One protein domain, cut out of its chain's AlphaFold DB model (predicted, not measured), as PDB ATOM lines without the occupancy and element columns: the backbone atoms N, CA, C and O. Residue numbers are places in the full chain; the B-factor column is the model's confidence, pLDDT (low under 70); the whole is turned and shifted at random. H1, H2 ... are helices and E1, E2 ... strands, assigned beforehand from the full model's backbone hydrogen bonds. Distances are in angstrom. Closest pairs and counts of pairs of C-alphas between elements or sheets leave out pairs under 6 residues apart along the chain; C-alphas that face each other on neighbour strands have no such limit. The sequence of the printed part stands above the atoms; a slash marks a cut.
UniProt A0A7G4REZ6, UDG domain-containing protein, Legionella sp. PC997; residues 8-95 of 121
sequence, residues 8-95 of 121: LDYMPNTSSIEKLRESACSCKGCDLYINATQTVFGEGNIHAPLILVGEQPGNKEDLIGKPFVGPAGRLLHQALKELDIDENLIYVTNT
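This is residues 8 to 95 of the 121 residues of the protein "UDG domain-containing protein" of Legionella sp. PC997 (UniProt A0A7G4REZ6). A small three-stranded sheet, E1, E3 and E2, stands between helices at the two ends of the domain, H1 and H2 toward one end and H4 toward the other. H3 lies off to one side, between these ends along the length, and loops join the separate helices to the strands. The printed part has 88 residues, with four named helices and three named strands in the order H1, H2, E1, E2, H3, H4, E3; 44 residues are in named elements, and the class is mixed, helices and strands. The sheet is mixed, in the order E1, E3, E2, with E1 and E3 antiparallel and E3 and E2 parallel. The whole is compact, with a radius of gyration of the C-alphas of 13.8 A, and spans 40 by 29 by 17 A.

In the sheet, E1 is residues 42 to 44, E3 is residues 90 to 94, 13.5 A long, and E2 is residues 50 to 54, 13.3 A long. C-alpha 94, where E3 ends, is at (196.958, 311.819, 152.839). H4, the longest helix, is residues 71 to 82 and measures 16.6 A; its C-alpha 82 is at (219.016, 312.601, 148.245). H3 is residues 59 to 64, 8.7 A long. H1 is residues 17 to 25, 12.4 A long, and begins with C-alpha 17 at (190.996, 315.785, 140.002). H2 is residues 31 to 34.

E3 is the inner strand and E1 and E2 are the edge strands. E1 and E3 run antiparallel at 168 degrees between their directions, with N 43 and O 92 within hydrogen-bond range at 3.0 A. E3 and E2 run parallel at 22 degrees, with N 52 and O 91 at 2.9 A and N 54 and O 93 at 2.8 A, both within hydrogen-bond range. E2, H3, H4 and E3 form a strand-helix-strand unit, two parallel neighbour strands with helices between them along the chain, and its crossover is right-handed. H1, H2, H3 and H4 are not on the sheet, and no helix touches another. H1 and E1 are only just apart, their closest C-alphas 8.2 A from each other. In H1, H3 and H4 every O i to N i+4 pair is within hydrogen-bond range; H2 is too short for such a pair.

The two C-alphas farthest apart are those of Asp 9 and Glu 82, at 41.1 A. The printed part has no cut, and no link between named elements is long. The mean pLDDT of the printed part is 96.2, and no printed residue of this predicted model is under 70.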
ATOM      1  N   LEU A   8     181.651 309.049 150.521       93.31
ATOM      2  CA  LEU A   8     180.976 308.618 149.290       93.31
ATOM      3  C   LEU A   8     179.786 309.515 148.936       93.31
ATOM      4  O   LEU A   8     179.565 309.772 147.759       93.31
ATOM      5  N   ASP A   9     179.085 310.059 149.935       93.81
ATOM      6  CA  ASP A   9     177.938 310.954 149.725       93.81
ATOM      7  C   ASP A   9     178.339 312.289 149.069       93.81
ATOM      8  O   ASP A   9     177.491 313.017 148.559       93.81
ATOM      9  N   TYR A  10     179.632 312.618 149.100       93.81
ATOM     10  CA  TYR A  10     180.191 313.842 148.534       93.81
ATOM     11  C   TYR A  10     180.914 313.579 147.214       93.81
ATOM     12  O   TYR A  10     181.210 314.531 146.496       93.81
ATOM     13  N   MET A  11     181.207 312.321 146.872       93.19
ATOM     14  CA  MET A  11     182.080 311.978 145.753       93.19
ATOM     15  C   MET A  11     181.359 312.169 144.404       93.19
ATOM     16  O   MET A  11     180.366 311.490 144.139       93.19
ATOM     17  N   PRO A  12     181.834 313.071 143.525       94.88
ATOM     18  CA  PRO A  12     181.239 313.268 142.213       94.88
ATOM     19  C   PRO A  12     181.538 312.073 141.305       94.88
ATOM     20  O   PRO A  12     182.614 311.479 141.373       94.88
ATOM     21  N   ASN A  13     180.618 311.763 140.392       95.94
ATOM     22  CA  ASN A  13     180.857 310.768 139.348       95.94
ATOM     23  C   ASN A  13     181.738 311.366 138.236       95.94
ATOM     24  O   ASN A  13     181.247 311.819 137.201       95.94
ATOM     25  N   THR A  14     183.041 311.472 138.493       95.56
ATOM     26  CA  THR A  14     184.023 312.051 137.569       95.56
ATOM     27  C   THR A  14     185.434 311.568 137.886       95.56
ATOM     28  O   THR A  14     185.756 311.258 139.029       95.56
ATOM     29  N   SER A  15     186.290 311.554 136.868       93.25
ATOM     30  CA  SER A  15     187.732 311.333 136.997       93.25
ATOM     31  C   SER A  15     188.544 312.633 137.087       93.25
ATOM     32  O   SER A  15     189.760 312.571 137.232       93.25
ATOM     33  N   SER A  16     187.907 313.812 136.999       95.81
ATOM     34  CA  SER A  16     188.608 315.101 137.111       95.81
ATOM     35  C   SER A  16     189.068 315.340 138.544       95.81
ATOM     36  O   SER A  16     188.263 315.387 139.479       95.81
ATOM     37  N   ILE A  17     190.373 315.536 138.704       95.44
ATOM     38  CA  ILE A  17     190.996 315.785 140.002       95.44
ATOM     39  C   ILE A  17     190.562 317.130 140.593       95.44
ATOM     40  O   ILE A  17     190.446 317.260 141.810       95.44
ATOM     41  N   GLU A  18     190.259 318.113 139.746       95.69
ATOM     42  CA  GLU A  18     189.746 319.428 140.126       95.69
ATOM     43  C   GLU A  18     188.367 319.287 140.768       95.69
ATOM     44  O   GLU A  18     188.162 319.735 141.895       95.69
ATOM     45  N   LYS A  19     187.451 318.563 140.115       96.81
ATOM     46  CA  LYS A  19     186.110 318.304 140.659       96.81
ATOM     47  C   LYS A  19     186.154 317.468 141.937       96.81
ATOM     48  O   LYS A  19     185.373 317.705 142.858       96.81
ATOM     49  N   LEU A  20     187.068 316.499 142.020       97.00
ATOM     50  CA  LEU A  20     187.288 315.723 143.246       97.00
ATOM     51  C   LEU A  20     187.809 316.610 144.388       97.00
ATOM     52  O   LEU A  20     187.372 316.452 145.529       97.00
ATOM     53  N   ARG A  21     188.695 317.567 144.091       96.62
ATOM     54  CA  ARG A  21     189.198 318.548 145.062       96.62
ATOM     55  C   ARG A  21     188.082 319.469 145.552       96.62
ATOM     56  O   ARG A  21     187.932 319.631 146.759       96.62
ATOM     57  N   GLU A  22     187.286 320.026 144.643       96.31
ATOM     58  CA  GLU A  22     186.135 320.885 144.968       96.31
ATOM     59  C   GLU A  22     185.124 320.163 145.865       96.31
ATOM     60  O   GLU A  22     184.706 320.689 146.897       96.31
ATOM     61  N   SER A  23     184.782 318.924 145.512       96.81
ATOM     62  CA  SER A  23     183.927 318.065 146.330       96.81
ATOM     63  C   SER A  23     184.502 317.855 147.733       96.81
ATOM     64  O   SER A  23     183.790 318.049 148.726       96.81
ATOM     65  N   ALA A  24     185.793 317.517 147.834       96.75
ATOM     66  CA  ALA A  24     186.450 317.257 149.108       96.75
ATOM     67  C   ALA A  24     186.398 318.468 150.054       96.75
ATOM     68  O   ALA A  24     186.181 318.267 151.248       96.75
ATOM     69  N   CYS A  25     186.491 319.698 149.528       95.75
ATOM     70  CA  CYS A  25     186.349 320.944 150.297       95.75
ATOM     71  C   CYS A  25     184.983 321.089 150.988       95.75
ATOM     72  O   CYS A  25     184.861 321.792 151.989       95.75
ATOM     73  N   SER A  26     183.945 320.434 150.465       95.31
ATOM     74  CA  SER A  26     182.591 320.448 151.033       95.31
ATOM     75  C   SER A  26     182.260 319.206 151.872       95.31
ATOM     76  O   SER A  26     181.160 319.108 152.423       95.31
ATOM     77  N   CYS A  27     183.194 318.255 151.983       96.56
ATOM     78  CA  CYS A  27     182.951 316.946 152.578       96.56
ATOM     79  C   CYS A  27     182.666 317.031 154.081       96.56
ATOM     80  O   CYS A  27     183.526 317.399 154.880       96.56
ATOM     81  N   LYS A  28     181.469 316.580 154.477       95.69
ATOM     82  CA  LYS A  28     181.062 316.411 155.886       95.69
ATOM     83  C   LYS A  28     180.819 314.947 156.255       95.69
ATOM     84  O   LYS A  28     180.021 314.640 157.134       95.69
ATOM     85  N   GLY A  29     181.511 314.036 155.570       94.44
ATOM     86  CA  GLY A  29     181.374 312.588 155.739       94.44
ATOM     87  C   GLY A  29     181.946 312.015 157.045       94.44
ATOM     88  O   GLY A  29     181.870 310.813 157.248       94.44
ATOM     89  N   CYS A  30     182.557 312.818 157.920       93.62
ATOM     90  CA  CYS A  30     183.016 312.390 159.252       93.62
ATOM     91  C   CYS A  30     183.206 313.601 160.176       93.62
ATOM     92  O   CYS A  30     183.332 314.710 159.688       93.62
ATOM     93  N   ASP A  31     183.326 313.426 161.492       93.56
ATOM     94  CA  ASP A  31     183.414 314.557 162.439       93.56
ATOM     95  C   ASP A  31     184.716 315.397 162.336       93.56
ATOM     96  O   ASP A  31     184.855 316.417 163.011       93.56
ATOM     97  N   LEU A  32     185.682 315.009 161.491       93.38
ATOM     98  CA  LEU A  32     186.966 315.711 161.364       93.38
ATOM     99  C   LEU A  32     186.848 317.098 160.715       93.38
ATOM    100  O   LEU A  32     187.615 317.988 161.080       93.38
ATOM    101  N   TYR A  33     185.876 317.317 159.820       93.94
ATOM    102  CA  TYR A  33     185.686 318.635 159.190       93.94
ATOM    103  C   TYR A  33     185.315 319.724 160.209       93.94
ATOM    104  O   TYR A  33     185.512 320.901 159.944       93.94
ATOM    105  N   ILE A  34     184.757 319.347 161.369       93.31
ATOM    106  CA  ILE A  34     184.199 320.291 162.350       93.31
ATOM    107  C   ILE A  34     185.287 321.193 162.940       93.31
ATOM    108  O   ILE A  34     185.028 322.352 163.250       93.31
ATOM    109  N   ASN A  35     186.484 320.641 163.155       92.38
ATOM    110  CA  ASN A  35     187.571 321.342 163.838       92.38
ATOM    111  C   ASN A  35     188.736 321.717 162.922       92.38
ATOM    112  O   ASN A  35     189.539 322.553 163.332       92.38
ATOM    113  N   ALA A  36     188.847 321.093 161.748       93.75
ATOM    114  CA  ALA A  36     189.861 321.429 160.757       93.75
ATOM    115  C   ALA A  36     189.641 322.847 160.210       93.75
ATOM    116  O   ALA A  36     188.504 323.313 160.116       93.75
ATOM    117  N   THR A  37     190.723 323.526 159.839       96.44
ATOM    118  CA  THR A  37     190.649 324.848 159.201       96.44
ATOM    119  C   THR A  37     190.131 324.712 157.775       96.44
ATOM    120  O   THR A  37     189.282 325.488 157.342       96.44
ATOM    121  N   GLN A  38     190.636 323.718 157.047       96.88
ATOM    122  CA  GLN A  38     190.253 323.437 155.668       96.88
ATOM    123  C   GLN A  38     190.636 322.005 155.282       96.88
ATOM    124  O   GLN A  38     191.338 321.295 156.002       96.88
ATOM    125  N   THR A  39     190.181 321.572 154.113       97.56
ATOM    126  CA  THR A  39     190.607 320.309 153.514       97.56
ATOM    127  C   THR A  39     192.037 320.417 152.988       97.56
ATOM    128  O   THR A  39     192.373 321.345 152.257       97.56
ATOM    129  N   VAL A  40     192.861 319.414 153.277       98.38
ATOM    130  CA  VAL A  40     194.162 319.208 152.634       98.38
ATOM    131  C   VAL A  40     194.028 318.022 151.689       98.38
ATOM    132  O   VAL A  40     193.940 316.871 152.120       98.38
ATOM    133  N   PHE A  41     193.953 318.311 150.392       98.19
ATOM    134  CA  PHE A  41     193.739 317.304 149.353       98.19
ATOM    135  C   PHE A  41     195.067 316.609 148.979       98.19
ATOM    136  O   PHE A  41     195.753 316.049 149.833       98.19
ATOM    137  N   GLY A  42     195.446 316.596 147.707       97.44
ATOM    138  CA  GLY A  42     196.788 316.231 147.259       97.44
ATOM    139  C   GLY A  42     197.390 317.327 146.389       97.44
ATOM    140  O   GLY A  42     196.697 318.279 146.022       97.44
ATOM    141  N   GLU A  43     198.667 317.207 146.072       97.31
ATOM    142  CA  GLU A  43     199.412 318.145 145.227       97.31
ATOM    143  C   GLU A  43     200.490 317.384 144.447       97.31
ATOM    144  O   GLU A  43     200.917 316.309 144.873       97.31
ATOM    145  N   GLY A  44     200.902 317.922 143.301       96.06
ATOM    146  CA  GLY A  44     201.889 317.311 142.411       96.06
ATOM    147  C   GLY A  44     201.340 317.065 141.008       96.06
ATOM    148  O   GLY A  44     200.243 317.513 140.661       96.06
ATOM    149  N   ASN A  45     202.114 316.347 140.202       96.44
ATOM    150  CA  ASN A  45     201.735 316.018 138.835       96.44
ATOM    151  C   ASN A  45     200.626 314.956 138.832       96.44
ATOM    152  O   ASN A  45     200.792 313.859 139.353       96.44
ATOM    153  N   ILE A  46     199.490 315.258 138.209       95.88
ATOM    154  CA  ILE A  46     198.331 314.350 138.151       95.88
ATOM    155  C   ILE A  46     198.583 313.136 137.242       95.88
ATOM    156  O   ILE A  46     197.837 312.161 137.283       95.88
ATOM    157  N   HIS A  47     199.645 313.199 136.437       95.75
ATOM    158  CA  HIS A  47     200.157 312.123 135.595       95.75
ATOM    159  C   HIS A  47     201.443 311.501 136.159       95.75
ATOM    160  O   HIS A  47     202.142 310.782 135.446       95.75
ATOM    161  N   ALA A  48     201.779 311.786 137.422       97.00
ATOM    162  CA  ALA A  48     202.925 311.202 138.102       97.00
ATOM    163  C   ALA A  48     202.848 309.663 138.119       97.00
ATOM    164  O   ALA A  48     201.794 309.106 138.443       97.00
ATOM    165  N   PRO A  49     203.958 308.956 137.845       97.25
ATOM    166  CA  PRO A  49     204.018 307.504 137.990       97.25
ATOM    167  C   PRO A  49     204.069 307.045 139.457       97.25
ATOM    168  O   PRO A  49     203.778 305.881 139.729       97.25
ATOM    169  N   LEU A  50     204.436 307.923 140.401       96.69
ATOM    170  CA  LEU A  50     204.537 307.608 141.826       96.69
ATOM    171  C   LEU A  50     203.542 308.428 142.653       96.69
ATOM    172  O   LEU A  50     203.485 309.652 142.552       96.69
ATOM    173  N   ILE A  51     202.797 307.754 143.534       97.81
ATOM    174  CA  ILE A  51     201.930 308.402 144.522       97.81
ATOM    175  C   ILE A  51     202.446 308.096 145.925       97.81
ATOM    176  O   ILE A  51     202.596 306.931 146.294       97.81
ATOM    177  N   LEU A  52     202.661 309.136 146.731       97.75
ATOM    178  CA  LEU A  52     202.985 309.003 148.151       97.75
ATOM    179  C   LEU A  52     201.767 309.370 148.999       97.75
ATOM    180  O   LEU A  52     201.205 310.461 148.868       97.75
ATOM    181  N   VAL A  53     201.358 308.457 149.880       98.12
ATOM    182  CA  VAL A  53     200.167 308.617 150.724       98.12
ATOM    183  C   VAL A  53     200.567 308.620 152.197       98.12
ATOM    184  O   VAL A  53     201.012 307.608 152.730       98.12
ATOM    185  N   GLY A  54     200.410 309.767 152.856       96.69
ATOM    186  CA  GLY A  54     200.546 309.910 154.306       96.69
ATOM    187  C   GLY A  54     199.259 309.563 155.058       96.69
ATOM    188  O   GLY A  54     198.224 309.276 154.464       96.69
ATOM    189  N   GLU A  55     199.297 309.603 156.389       96.50
ATOM    190  CA  GLU A  55     198.130 309.284 157.223       96.50
ATOM    191  C   GLU A  55     197.089 310.415 157.213       96.50
ATOM    192  O   GLU A  55     195.947 310.236 156.779       96.50
ATOM    193  N   GLN A  56     197.482 311.593 157.695       92.69
ATOM    194  CA  GLN A  56     196.606 312.745 157.880       92.69
ATOM    195  C   GLN A  56     197.401 314.058 157.842       92.69
ATOM    196  O   GLN A  56     198.610 314.051 158.091       92.69
ATOM    197  N   PRO A  57     196.743 315.202 157.579       97.06
ATOM    198  CA  PRO A  57     197.394 316.504 157.605       97.06
ATOM    199  C   PRO A  57     197.802 316.862 159.036       97.06
ATOM    200  O   PRO A  57     197.104 316.506 159.980       97.06
ATOM    201  N   GLY A  58     198.913 317.578 159.197       96.25
ATOM    202  CA  GLY A  58     199.296 318.191 160.467       96.25
ATOM    203  C   GLY A  58     198.782 319.625 160.598       96.25
ATOM    204  O   GLY A  58     198.084 320.148 159.735       96.25
ATOM    205  N   ASN A  59     199.179 320.302 161.680       96.31
ATOM    206  CA  ASN A  59     198.758 321.681 161.948       96.31
ATOM    207  C   ASN A  59     199.227 322.682 160.877       96.31
ATOM    208  O   ASN A  59     198.512 323.625 160.562       96.31
ATOM    209  N   LYS A  60     200.438 322.517 160.324       96.88
ATOM    210  CA  LYS A  60     200.930 323.429 159.276       96.88
ATOM    211  C   LYS A  60     200.193 323.193 157.963       96.88
ATOM    212  O   LYS A  60     199.823 324.153 157.300       96.88
ATOM    213  N   GLU A  61     199.967 321.931 157.624       97.94
ATOM    214  CA  GLU A  61     199.218 321.506 156.449       97.94
ATOM    215  C   GLU A  61     197.777 322.026 156.504       97.94
ATOM    216  O   GLU A  61     197.315 322.608 155.531       97.94
ATOM    217  N   ASP A  62     197.097 321.888 157.646       97.56
ATOM    218  CA  ASP A  62     195.730 322.386 157.871       97.56
ATOM    219  C   ASP A  62     195.624 323.908 157.696       97.56
ATOM    220  O   ASP A  62     194.710 324.407 157.046       97.56
ATOM    221  N   LEU A  63     196.590 324.667 158.216       96.81
ATOM    222  CA  LEU A  63     196.590 326.127 158.088       96.81
ATOM    223  C   LEU A  63     196.924 326.604 156.667       96.81
ATOM    224  O   LEU A  63     196.393 327.622 156.228       96.81
ATOM    225  N   ILE A  64     197.801 325.896 155.953       97.31
ATOM    226  CA  ILE A  64     198.285 326.293 154.619       97.31
ATOM    227  C   ILE A  64     197.407 325.720 153.492       97.31
ATOM    228  O   ILE A  64     197.363 326.288 152.405       97.31
ATOM    229  N   GLY A  65     196.721 324.600 153.726       97.12
ATOM    230  CA  GLY A  65     195.938 323.885 152.713       97.12
ATOM    231  C   GLY A  65     196.773 322.988 151.790       97.12
ATOM    232  O   GLY A  65     196.262 322.507 150.780       97.12
ATOM    233  N   LYS A  66     198.049 322.744 152.122       97.75
ATOM    234  CA  LYS A  66     198.988 321.952 151.308       97.75
ATOM    235  C   LYS A  66     199.538 320.745 152.071       97.75
ATOM    236  O   LYS A  66     199.848 320.879 153.256       97.75
ATOM    237  N   PRO A  67     199.669 319.569 151.433       97.88
ATOM    238  CA  PRO A  67     200.221 318.379 152.075       97.88
ATOM    239  C   PRO A  67     201.746 318.502 152.257       97.88
ATOM    240  O   PRO A  67     202.415 319.159 151.470       97.88
ATOM    241  N   PHE A  68     202.300 317.859 153.292       97.38
ATOM    242  CA  PHE A  68     203.752 317.739 153.516       97.38
ATOM    243  C   PHE A  68     204.544 319.072 153.560       97.38
ATOM    244  O   PHE A  68     205.703 319.135 153.163       97.38
ATOM    245  N   VAL A  69     203.975 320.141 154.127       97.44
ATOM    246  CA  VAL A  69     204.690 321.426 154.346       97.44
ATOM    247  C   VAL A  69     205.318 321.549 155.748       97.44
ATOM    248  O   VAL A  69     206.074 322.479 156.058       97.44
ATOM    249  N   GLY A  70     205.005 320.612 156.643       96.38
ATOM    250  CA  GLY A  70     205.505 320.526 158.009       96.38
ATOM    251  C   GLY A  70     206.917 319.937 158.133       96.38
ATOM    252  O   GLY A  70     207.618 319.731 157.147       96.38
ATOM    253  N   PRO A  71     207.396 319.691 159.370       96.62
ATOM    254  CA  PRO A  71     208.706 319.074 159.603       96.62
ATOM    255  C   PRO A  71     208.881 317.711 158.923       96.62
ATOM    256  O   PRO A  71     209.906 317.495 158.289       96.62
ATOM    257  N   ALA A  72     207.871 316.839 158.997       95.06
ATOM    258  CA  ALA A  72     207.904 315.532 158.336       95.06
ATOM    259  C   ALA A  72     207.965 315.664 156.807       95.06
ATOM    260  O   ALA A  72     208.715 314.950 156.155       95.06
ATOM    261  N   GLY A  73     207.236 316.628 156.244       96.12
ATOM    262  CA  GLY A  73     207.289 316.913 154.818       96.12
ATOM    263  C   GLY A  73     208.649 317.427 154.350       96.12
ATOM    264  O   GLY A  73     209.164 316.957 153.344       96.12
ATOM    265  N   ARG A  74     209.312 318.293 155.129       96.62
ATOM    266  CA  ARG A  74     210.697 318.702 154.826       96.62
ATOM    267  C   ARG A  74     211.665 317.517 154.797       96.62
ATOM    268  O   ARG A  74     212.512 317.473 153.916       96.62
ATOM    269  N   LEU A  75     211.522 316.568 155.726       97.12
ATOM    270  CA  LEU A  75     212.319 315.337 155.715       97.12
ATOM    271  C   LEU A  75     212.017 314.479 154.481       97.12
ATOM    272  O   LEU A  75     212.943 313.955 153.873       97.12
ATOM    273  N   LEU A  76     210.747 314.382 154.079       95.81
ATOM    274  CA  LEU A  76     210.359 313.692 152.851       95.81
ATOM    275  C   LEU A  76     211.019 314.327 151.617       95.81
ATOM    276  O   LEU A  76     211.687 313.622 150.870       95.81
ATOM    277  N   HIS A  77     210.892 315.642 151.427       95.38
ATOM    278  CA  HIS A  77     211.512 316.344 150.294       95.38
ATOM    279  C   HIS A  77     213.041 316.217 150.297       95.38
ATOM    280  O   HIS A  77     213.652 316.065 149.242       95.38
ATOM    281  N   GLN A  78     213.669 316.222 151.477       97.31
ATOM    282  CA  GLN A  78     215.103 315.976 151.594       97.31
ATOM    283  C   GLN A  78     215.474 314.558 151.137       97.31
ATOM    284  O   GLN A  78     216.388 314.416 150.331       97.31
ATOM    285  N   ALA A  79     214.753 313.530 151.588       96.88
ATOM    286  CA  ALA A  79     214.999 312.149 151.177       96.88
ATOM    287  C   ALA A  79     214.786 311.943 149.667       96.88
ATOM    288  O   ALA A  79     215.586 311.277 149.018       96.88
ATOM    289  N   LEU A  80     213.743 312.548 149.089       96.12
ATOM    290  CA  LEU A  80     213.502 312.508 147.642       96.12
ATOM    291  C   LEU A  80     214.665 313.126 146.862       96.12
ATOM    292  O   LEU A  80     215.138 312.538 145.893       96.12
ATOM    293  N   LYS A  81     215.171 314.267 147.336       96.56
ATOM    294  CA  LYS A  81     216.334 314.935 146.750       96.56
ATOM    295  C   LYS A  81     217.615 314.110 146.878       96.56
ATOM    296  O   LYS A  81     218.395 314.061 145.937       96.56
ATOM    297  N   GLU A  82     217.851 313.474 148.025       98.06
ATOM    298  CA  GLU A  82     219.016 312.601 148.245       98.06
ATOM    299  C   GLU A  82     219.006 311.368 147.328       98.06
ATOM    300  O   GLU A  82     220.067 310.858 146.976       98.06
ATOM    301  N   LEU A  83     217.819 310.919 146.914       97.06
ATOM    302  CA  LEU A  83     217.620 309.814 145.976       97.06
ATOM    303  C   LEU A  83     217.547 310.255 144.503       97.06
ATOM    304  O   LEU A  83     217.288 309.412 143.647       97.06
ATOM    305  N   ASP A  84     217.753 311.544 144.211       97.06
ATOM    306  CA  ASP A  84     217.636 312.136 142.868       97.06
ATOM    307  C   ASP A  84     216.273 311.870 142.195       97.06
ATOM    308  O   ASP A  84     216.161 311.667 140.985       97.06
ATOM    309  N   ILE A  85     215.202 311.842 142.996       95.69
ATOM    310  CA  ILE A  85     213.839 311.680 142.489       95.69
ATOM    311  C   ILE A  85     213.262 313.061 142.168       95.69
ATOM    312  O   ILE A  85     213.084 313.892 143.059       95.69
ATOM    313  N   ASP A  86     212.917 313.282 140.898       94.69
ATOM    314  CA  ASP A  86     212.240 314.500 140.439       94.69
ATOM    315  C   ASP A  86     210.828 314.611 141.049       94.69
ATOM    316  O   ASP A  86     210.004 313.698 140.938       94.69
ATOM    317  N   GLU A  87     210.525 315.757 141.662       90.88
ATOM    318  CA  GLU A  87     209.215 316.063 142.246       90.88
ATOM    319  C   GLU A  87     208.078 316.013 141.207       90.88
ATOM    320  O   GLU A  87     206.937 315.703 141.557       90.88
ATOM    321  N   ASN A  88     208.371 316.229 139.920       94.75
ATOM    322  CA  ASN A  88     207.392 316.107 138.832       94.75
ATOM    323  C   ASN A  88     206.935 314.665 138.576       94.75
ATOM    324  O   ASN A  88     205.932 314.446 137.890       94.75
ATOM    325  N   LEU A  89     207.654 313.675 139.110       97.25
ATOM    326  CA  LEU A  89     207.282 312.263 139.029       97.25
ATOM    327  C   LEU A  89     206.379 311.829 140.184       97.25
ATOM    328  O   LEU A  89     206.047 310.645 140.279       97.25
ATOM    329  N   ILE A  90     205.986 312.761 141.056       97.56
ATOM    330  CA  ILE A  90     205.302 312.458 142.306       97.56
ATOM    331  C   ILE A  90     203.975 313.214 142.405       97.56
ATOM    332  O   ILE A  90     203.862 314.402 142.098       97.56
ATOM    333  N   TYR A  91     202.967 312.512 142.913       98.06
ATOM    334  CA  TYR A  91     201.776 313.103 143.505       98.06
ATOM    335  C   TYR A  91     201.709 312.725 144.986       98.06
ATOM    336  O   TYR A  91     201.813 311.551 145.344       98.06
ATOM    337  N   VAL A  92     201.524 313.700 145.871       98.00
ATOM    338  CA  VAL A  92     201.463 313.468 147.319       98.00
ATOM    339  C   VAL A  92     200.068 313.745 147.862       98.00
ATOM    340  O   VAL A  92     199.397 314.702 147.473       98.00
ATOM    341  N   THR A  93     199.600 312.920 148.795       98.44
ATOM    342  CA  THR A  93     198.335 313.153 149.504       98.44
ATOM    343  C   THR A  93     198.306 312.439 150.858       98.44
ATOM    344  O   THR A  93     199.279 311.809 151.252       98.44
ATOM    345  N   ASN A  94     197.195 312.538 151.587       98.06
ATOM    346  CA  ASN A  94     196.958 311.819 152.839       98.06
ATOM    347  C   ASN A  94     195.713 310.931 152.746       98.06
ATOM    348  O   ASN A  94     194.777 311.266 152.024       98.06
ATOM    349  N   THR A  95     195.653 309.835 153.497       97.25
ATOM    350  CA  THR A  95     194.469 308.963 153.586       97.25
ATOM    351  C   THR A  95     193.253 309.737 154.093       97.25
ATOM    352  O   THR A  95     192.159 309.638 153.536       97.25
TER     353      THR A  95